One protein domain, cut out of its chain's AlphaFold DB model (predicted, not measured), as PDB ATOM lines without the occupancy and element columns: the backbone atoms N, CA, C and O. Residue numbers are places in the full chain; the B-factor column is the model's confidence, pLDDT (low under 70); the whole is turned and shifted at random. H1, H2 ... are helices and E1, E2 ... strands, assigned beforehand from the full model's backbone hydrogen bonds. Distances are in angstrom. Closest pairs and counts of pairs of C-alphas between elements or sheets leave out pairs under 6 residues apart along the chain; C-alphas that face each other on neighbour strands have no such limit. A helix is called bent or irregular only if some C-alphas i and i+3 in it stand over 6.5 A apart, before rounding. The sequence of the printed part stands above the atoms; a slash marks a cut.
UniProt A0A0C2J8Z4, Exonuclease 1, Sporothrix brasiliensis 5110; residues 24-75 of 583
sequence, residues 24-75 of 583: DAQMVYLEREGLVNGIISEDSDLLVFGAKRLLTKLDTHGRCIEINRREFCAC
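This is residues 24 to 75 of the 583 residues of the protein "Exonuclease 1" of Sporothrix brasiliensis 5110 (UniProt A0A0C2J8Z4). What does the model look like? A two-stranded hairpin, E1 and E2, forms the middle; the touching helices H1 and H2 gather on its E1 side, and H3 comes off the end of E2. Residues 39 to 40, within a long unnamed stretch, pair in parallel with residues 54 to 55 of E1. What is it made of? The printed part has 52 residues, with three named helices and two named strands in the order H1, H2, E1, E2, H3; the class is mixed, and the sheet, E1 - E2, is antiparallel. How large is it? It is compact, with a radius of gyration of the C-alphas of 10.8 A and spans of 29 by 25 by 17 A.

Where are the strands? E1 is residues 53 to 56, 9.8 A long, and E2 is residues 65 to 68, 9.7 A. Where are the helices? H1, residues 24 to 32, is 12.1 A long from C-alpha 24 at (237.708, 158.279, 163.878); H2 is residues 46 to 49, 5.0 A. H3, residues 69 to 74, is 10.1 A long, ends at C-alpha 74 at (223.055, 169.410, 180.120), and is irregular, with C-alphas 70 and 73 7.2 A apart.

How do E1 and E2 pair? They are an antiparallel hairpin at 160 degrees, with N 54 and O 67 3.0 A apart, within hydrogen-bond range. Which helices touch? H1 and H2 touch, closest at the C-alphas of Asp 24 and Leu 46, 5.7 A; H1 and H3 are apart. How are the helix backbones? In H1 every O i to N i+4 pair is within hydrogen-bond range; in H3 0 of 2 are, but 2 of 3 O i to N i+3 pairs; H2 is too short for an O i to N i+4 pair.

How far does it reach? The two C-alphas farthest apart, those of Thr 60 and Cys 73, are 30.4 A apart. Is it continuous and confident? The printed part has no cut, H1 to H2 is the long link, and no printed residue is under 70 in pLDDT.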
ATOM      1  N   ASP A  24     238.699 157.519 163.126       97.06
ATOM      2  CA  ASP A  24     237.708 158.279 163.878       97.06
ATOM      3  C   ASP A  24     236.632 158.866 162.962       97.06
ATOM      4  O   ASP A  24     235.443 158.597 163.157       97.06
ATOM      5  N   ALA A  25     237.033 159.495 161.851       96.94
ATOM      6  CA  ALA A  25     236.117 159.809 160.755       96.94
ATOM      7  C   ALA A  25     235.429 158.550 160.202       96.94
ATOM      8  O   ALA A  25     234.240 158.585 159.889       96.94
ATOM      9  N   GLN A  26     236.144 157.422 160.099       97.75
ATOM     10  CA  GLN A  26     235.573 156.171 159.595       97.75
ATOM     11  C   GLN A  26     234.475 155.628 160.524       97.75
ATOM     12  O   GLN A  26     233.450 155.159 160.029       97.75
ATOM     13  N   MET A  27     234.650 155.709 161.846       98.06
ATOM     14  CA  MET A  27     233.652 155.289 162.834       98.06
ATOM     15  C   MET A  27     232.459 156.254 162.881       98.06
ATOM     16  O   MET A  27     231.315 155.795 162.861       98.06
ATOM     17  N   VAL A  28     232.697 157.572 162.843       97.81
ATOM     18  CA  VAL A  28     231.623 158.583 162.763       97.81
ATOM     19  C   VAL A  28     230.831 158.459 161.464       97.81
ATOM     20  O   VAL A  28     229.609 158.580 161.490       97.81
ATOM     21  N   TYR A  29     231.473 158.132 160.340       97.88
ATOM     22  CA  TYR A  29     230.773 157.825 159.094       97.88
ATOM     23  C   TYR A  29     229.828 156.624 159.260       97.88
ATOM     24  O   TYR A  29     228.636 156.747 158.987       97.88
ATOM     25  N   LEU A  30     230.311 155.489 159.780       97.69
ATOM     26  CA  LEU A  30     229.481 154.291 159.986       97.69
ATOM     27  C   LEU A  30     228.282 154.557 160.919       97.69
ATOM     28  O   LEU A  30     227.184 154.060 160.669       97.69
ATOM     29  N   GLU A  31     228.463 155.362 161.966       97.69
ATOM     30  CA  GLU A  31     227.383 155.772 162.874       97.69
ATOM     31  C   GLU A  31     226.436 156.805 162.231       97.69
ATOM     32  O   GLU A  31     225.224 156.830 162.500       97.69
ATOM     33  N   ARG A  32     226.943 157.665 161.337       95.88
ATOM     34  CA  ARG A  32     226.108 158.635 160.628       95.88
ATOM     35  C   ARG A  32     225.163 157.948 159.650       95.88
ATOM     36  O   ARG A  32     223.965 158.217 159.739       95.88
ATOM     37  N   GLU A  33     225.685 157.038 158.828       96.12
ATOM     38  CA  GLU A  33     224.923 156.228 157.865       96.12
ATOM     39  C   GLU A  33     224.038 155.151 158.535       96.12
ATOM     40  O   GLU A  33     223.304 154.440 157.854       96.12
ATOM     41  N   GLY A  34     224.086 155.014 159.868       96.06
ATOM     42  CA  GLY A  34     223.230 154.098 160.632       96.06
ATOM     43  C   GLY A  34     223.672 152.630 160.617       96.06
ATOM     44  O   GLY A  34     222.899 151.763 161.017       96.06
ATOM     45  N   LEU A  35     224.905 152.348 160.189       96.06
ATOM     46  CA  LEU A  35     225.493 151.003 160.167       96.06
ATOM     47  C   LEU A  35     225.936 150.530 161.564       96.06
ATOM     48  O   LEU A  35     226.069 149.329 161.788       96.06
ATOM     49  N   VAL A  36     226.139 151.460 162.505       97.00
ATOM     50  CA  VAL A  36     226.327 151.195 163.944       97.00
ATOM     51  C   VAL A  36     225.505 152.177 164.789       97.00
ATOM     52  O   VAL A  36     225.186 153.278 164.341       97.00
ATOM     53  N   ASN A  37     225.156 151.792 166.022       96.50
ATOM     54  CA  ASN A  37     224.319 152.600 166.929       96.50
ATOM     55  C   ASN A  37     225.108 153.421 167.970       96.50
ATOM     56  O   ASN A  37     224.504 154.022 168.859       96.50
ATOM     57  N   GLY A  38     226.437 153.402 167.888       96.25
ATOM     58  CA  GLY A  38     227.369 154.094 168.774       96.25
ATOM     59  C   GLY A  38     228.798 153.602 168.540       96.25
ATOM     60  O   GLY A  38     229.006 152.593 167.863       96.25
ATOM     61  N   ILE A  39     229.774 154.320 169.089       98.19
ATOM     62  CA  ILE A  39     231.211 154.098 168.871       98.19
ATOM     63  C   ILE A  39     231.877 153.808 170.218       98.19
ATOM     64  O   ILE A  39     231.586 154.495 171.190       98.19
ATOM     65  N   ILE A  40     232.775 152.821 170.289       97.75
ATOM     66  CA  ILE A  40     233.589 152.545 171.486       97.75
ATOM     67  C   ILE A  40     234.992 153.109 171.254       97.75
ATOM     68  O   ILE A  40     235.680 152.646 170.345       97.75
ATOM     69  N   SER A  41     235.417 154.089 172.056       97.31
ATOM     70  CA  SER A  41     236.777 154.645 172.006       97.31
ATOM     71  C   SER A  41     237.137 155.420 173.279       97.31
ATOM     72  O   SER A  41     236.276 155.971 173.968       97.31
ATOM     73  N   GLU A  42     238.434 155.518 173.558       96.88
ATOM     74  CA  GLU A  42     238.987 156.434 174.565       96.88
ATOM     75  C   GLU A  42     239.284 157.834 173.987       96.88
ATOM     76  O   GLU A  42     239.620 158.745 174.742       96.88
ATOM     77  N   ASP A  43     239.154 158.015 172.668       96.31
ATOM     78  CA  ASP A  43     239.429 159.285 171.990       96.31
ATOM     79  C   ASP A  43     238.231 160.253 172.035       96.31
ATOM     80  O   ASP A  43     237.084 159.880 171.769       96.31
ATOM     81  N   SER A  44     238.502 161.518 172.368       94.06
ATOM     82  CA  SER A  44     237.511 162.593 172.434       94.06
ATOM     83  C   SER A  44     237.232 163.272 171.095       94.06
ATOM     84  O   SER A  44     236.159 163.865 170.943       94.06
ATOM     85  N   ASP A  45     238.136 163.194 170.116       95.19
ATOM     86  CA  ASP A  45     238.016 163.940 168.857       95.19
ATOM     87  C   ASP A  45     236.896 163.384 167.961       95.19
ATOM     88  O   ASP A  45     236.332 164.093 167.125       95.19
ATOM     89  N   LEU A  46     236.416 162.172 168.251       96.94
ATOM     90  CA  LEU A  46     235.141 161.640 167.761       96.94
ATOM     91  C   LEU A  46     233.954 162.589 168.004       96.94
ATOM     92  O   LEU A  46     233.075 162.710 167.149       96.94
ATOM     93  N   LEU A  47     233.926 163.318 169.124       95.81
ATOM     94  CA  LEU A  47     232.883 164.312 169.425       95.81
ATOM     95  C   LEU A  47     233.008 165.577 168.550       95.81
ATOM     96  O   LEU A  47     232.011 166.266 168.306       95.81
ATOM     97  N   VAL A  48     234.224 165.866 168.075       96.19
ATOM     98  CA  VAL A  48     234.582 166.993 167.196       96.19
ATOM     99  C   VAL A  48     234.220 166.674 165.740       96.19
ATOM    100  O   VAL A  48     233.612 167.509 165.069       96.19
ATOM    101  N   PHE A  49     234.495 165.440 165.296       96.62
ATOM    102  CA  PHE A  49     233.972 164.855 164.051       96.62
ATOM    103  C   PHE A  49     232.440 164.745 164.038       96.62
ATOM    104  O   PHE A  49     231.811 164.920 162.997       96.62
ATOM    105  N   GLY A  50     231.832 164.486 165.199       95.31
ATOM    106  CA  GLY A  50     230.388 164.595 165.410       95.31
ATOM    107  C   GLY A  50     229.649 163.312 165.786       95.31
ATOM    108  O   GLY A  50     228.446 163.225 165.533       95.31
ATOM    109  N   ALA A  51     230.339 162.350 166.410       97.12
ATOM    110  CA  ALA A  51     229.751 161.147 166.997       97.12
ATOM    111  C   ALA A  51     228.500 161.465 167.836       97.12
ATOM    112  O   ALA A  51     228.527 162.318 168.727       97.12
ATOM    113  N   LYS A  52     227.400 160.763 167.560       96.31
ATOM    114  CA  LYS A  52     226.102 160.909 168.231       96.31
ATOM    115  C   LYS A  52     226.111 160.225 169.603       96.31
ATOM    116  O   LYS A  52     225.478 160.734 170.527       96.31
ATOM    117  N   ARG A  53     226.804 159.087 169.727       97.00
ATOM    118  CA  ARG A  53     226.900 158.252 170.931       97.00
ATOM    119  C   ARG A  53     228.299 157.639 171.047       97.00
ATOM    120  O   ARG A  53     228.607 156.630 170.413       97.00
ATOM    121  N   LEU A  54     229.128 158.230 171.902       98.00
ATOM    122  CA  LEU A  54     230.449 157.706 172.258       98.00
ATOM    123  C   LEU A  54     230.360 156.904 173.565       98.00
ATOM    124  O   LEU A  54     229.777 157.364 174.542       98.00
ATOM    125  N   LEU A  55     230.956 155.715 173.587       97.38
ATOM    126  CA  LEU A  55     231.145 154.867 174.759       97.38
ATOM    127  C   LEU A  55     232.640 154.851 175.091       97.38
ATOM    128  O   LEU A  55     233.451 154.397 174.286       97.38
ATOM    129  N   THR A  56     233.001 155.370 176.261       97.19
ATOM    130  CA  THR A  56     234.394 155.635 176.650       97.19
ATOM    131  C   THR A  56     234.697 155.119 178.057       97.19
ATOM    132  O   THR A  56     233.775 154.877 178.840       97.19
ATOM    133  N   LYS A  57     235.973 154.931 178.399       95.94
ATOM    134  CA  LYS A  57     236.452 154.305 179.644       95.94
ATOM    135  C   LYS A  57     235.855 152.917 179.857       95.94
ATOM    136  O   LYS A  57     235.307 152.629 180.921       95.94
ATOM    137  N   LEU A  58     235.920 152.080 178.819       96.62
ATOM    138  CA  LEU A  58     235.385 150.718 178.852       96.62
ATOM    139  C   LEU A  58     236.292 149.796 179.681       96.62
ATOM    140  O   LEU A  58     237.437 149.535 179.312       96.62
ATOM    141  N   ASP A  59     235.773 149.275 180.794       95.25
ATOM    142  CA  ASP A  59     236.499 148.343 181.655       95.25
ATOM    143  C   ASP A  59     236.370 146.873 181.215       95.25
ATOM    144  O   ASP A  59     235.534 146.489 180.393       95.25
ATOM    145  N   THR A  60     237.197 146.010 181.810       95.12
ATOM    146  CA  THR A  60     237.225 144.559 181.551       95.12
ATOM    147  C   THR A  60     235.954 143.810 181.966       95.12
ATOM    148  O   THR A  60     235.863 142.603 181.745       95.12
ATOM    149  N   HIS A  61     234.986 144.492 182.581       95.00
ATOM    150  CA  HIS A  61     233.692 143.955 183.003       95.00
ATOM    151  C   HIS A  61     232.526 144.515 182.169       95.00
ATOM    152  O   HIS A  61     231.373 144.201 182.455       95.00
ATOM    153  N   GLY A  62     232.810 145.317 181.134       93.31
ATOM    154  CA  GLY A  62     231.806 145.895 180.241       93.31
ATOM    155  C   GLY A  62     231.165 147.191 180.745       93.31
ATOM    156  O   GLY A  62     230.188 147.645 180.155       93.31
ATOM    157  N   ARG A  63     231.680 147.801 181.822       95.88
ATOM    158  CA  ARG A  63     231.210 149.110 182.301       95.88
ATOM    159  C   ARG A  63     231.922 150.216 181.529       95.88
ATOM    160  O   ARG A  63     233.139 150.180 181.396       95.88
ATOM    161  N   CYS A  64     231.178 151.211 181.066       96.44
ATOM    162  CA  CYS A  64     231.697 152.382 180.357       96.44
ATOM    163  C   CYS A  64     230.890 153.637 180.715       96.44
ATOM    164  O   CYS A  64     229.827 153.555 181.333       96.44
ATOM    165  N   ILE A  65     231.378 154.799 180.291       96.12
ATOM    166  CA  ILE A  65     230.650 156.069 180.305       96.12
ATOM    167  C   ILE A  65     230.058 156.293 178.911       96.12
ATOM    168  O   ILE A  65     230.795 156.312 177.926       96.12
ATOM    169  N   GLU A  66     228.741 156.488 178.821       95.75
ATOM    170  CA  GLU A  66     228.113 157.020 177.607       95.75
ATOM    171  C   GLU A  66     228.237 158.549 177.574       95.75
ATOM    172  O   GLU A  66     227.971 159.231 178.561       95.75
ATOM    173  N   ILE A  67     228.604 159.081 176.410       95.62
ATOM    174  CA  ILE A  67     228.507 160.494 176.061       95.62
ATOM    175  C   ILE A  67     227.546 160.597 174.873       95.62
ATOM    176  O   ILE A  67     227.891 160.253 173.738       95.62
ATOM    177  N   ASN A  68     226.327 161.063 175.142       94.88
ATOM    178  CA  ASN A  68     225.296 161.265 174.130       94.88
ATOM    179  C   ASN A  68     225.305 162.718 173.638       94.88
ATOM    180  O   ASN A  68     225.192 163.657 174.429       94.88
ATOM    181  N   ARG A  69     225.395 162.935 172.323       92.19
ATOM    182  CA  ARG A  69     225.512 164.288 171.755       92.19
ATOM    183  C   ARG A  69     224.270 165.150 171.988       92.19
ATOM    184  O   ARG A  69     224.372 166.369 172.077       92.19
ATOM    185  N   ARG A  70     223.099 164.522 172.159       91.19
ATOM    186  CA  ARG A  70     221.839 165.209 172.503       91.19
ATOM    187  C   ARG A  70     221.863 165.819 173.908       91.19
ATOM    188  O   ARG A  70     221.111 166.749 174.180       91.19
ATOM    189  N   GLU A  71     222.736 165.323 174.780       90.12
ATOM    190  CA  GLU A  71     222.846 165.733 176.183       90.12
ATOM    191  C   GLU A  71     223.929 166.799 176.410       90.12
ATOM    192  O   GLU A  71     224.111 167.261 177.535       90.12
ATOM    193  N   PHE A  72     224.605 167.281 175.356       88.94
ATOM    194  CA  PHE A  72     225.595 168.370 175.454       88.94
ATOM    195  C   PHE A  72     225.024 169.620 176.151       88.94
ATOM    196  O   PHE A  72     225.714 170.265 176.943       88.94
ATOM    197  N   CYS A  73     223.740 169.922 175.934       83.81
ATOM    198  CA  CYS A  73     223.023 171.020 176.588       83.81
ATOM    199  C   CYS A  73     222.896 170.878 178.119       83.81
ATOM    200  O   CYS A  73     222.643 171.880 178.786       83.81
ATOM    201  N   ALA A  74     223.081 169.675 178.679       84.94
ATOM    202  CA  ALA A  74     223.055 169.410 180.120       84.94
ATOM    203  C   ALA A  74     224.421 169.622 180.811       84.94
ATOM    204  O   ALA A  74     224.520 169.493 182.035       84.94
ATOM    205  N   CYS A  75     225.478 169.961 180.059       82.88
ATOM    206  CA  CYS A  75     226.799 170.244 180.618       82.88
ATOM    207  C   CYS A  75     226.762 171.466 181.555       82.88
ATOM    208  O   CYS A  75     226.450 172.585 181.144       82.88
TER     209      CYS A  75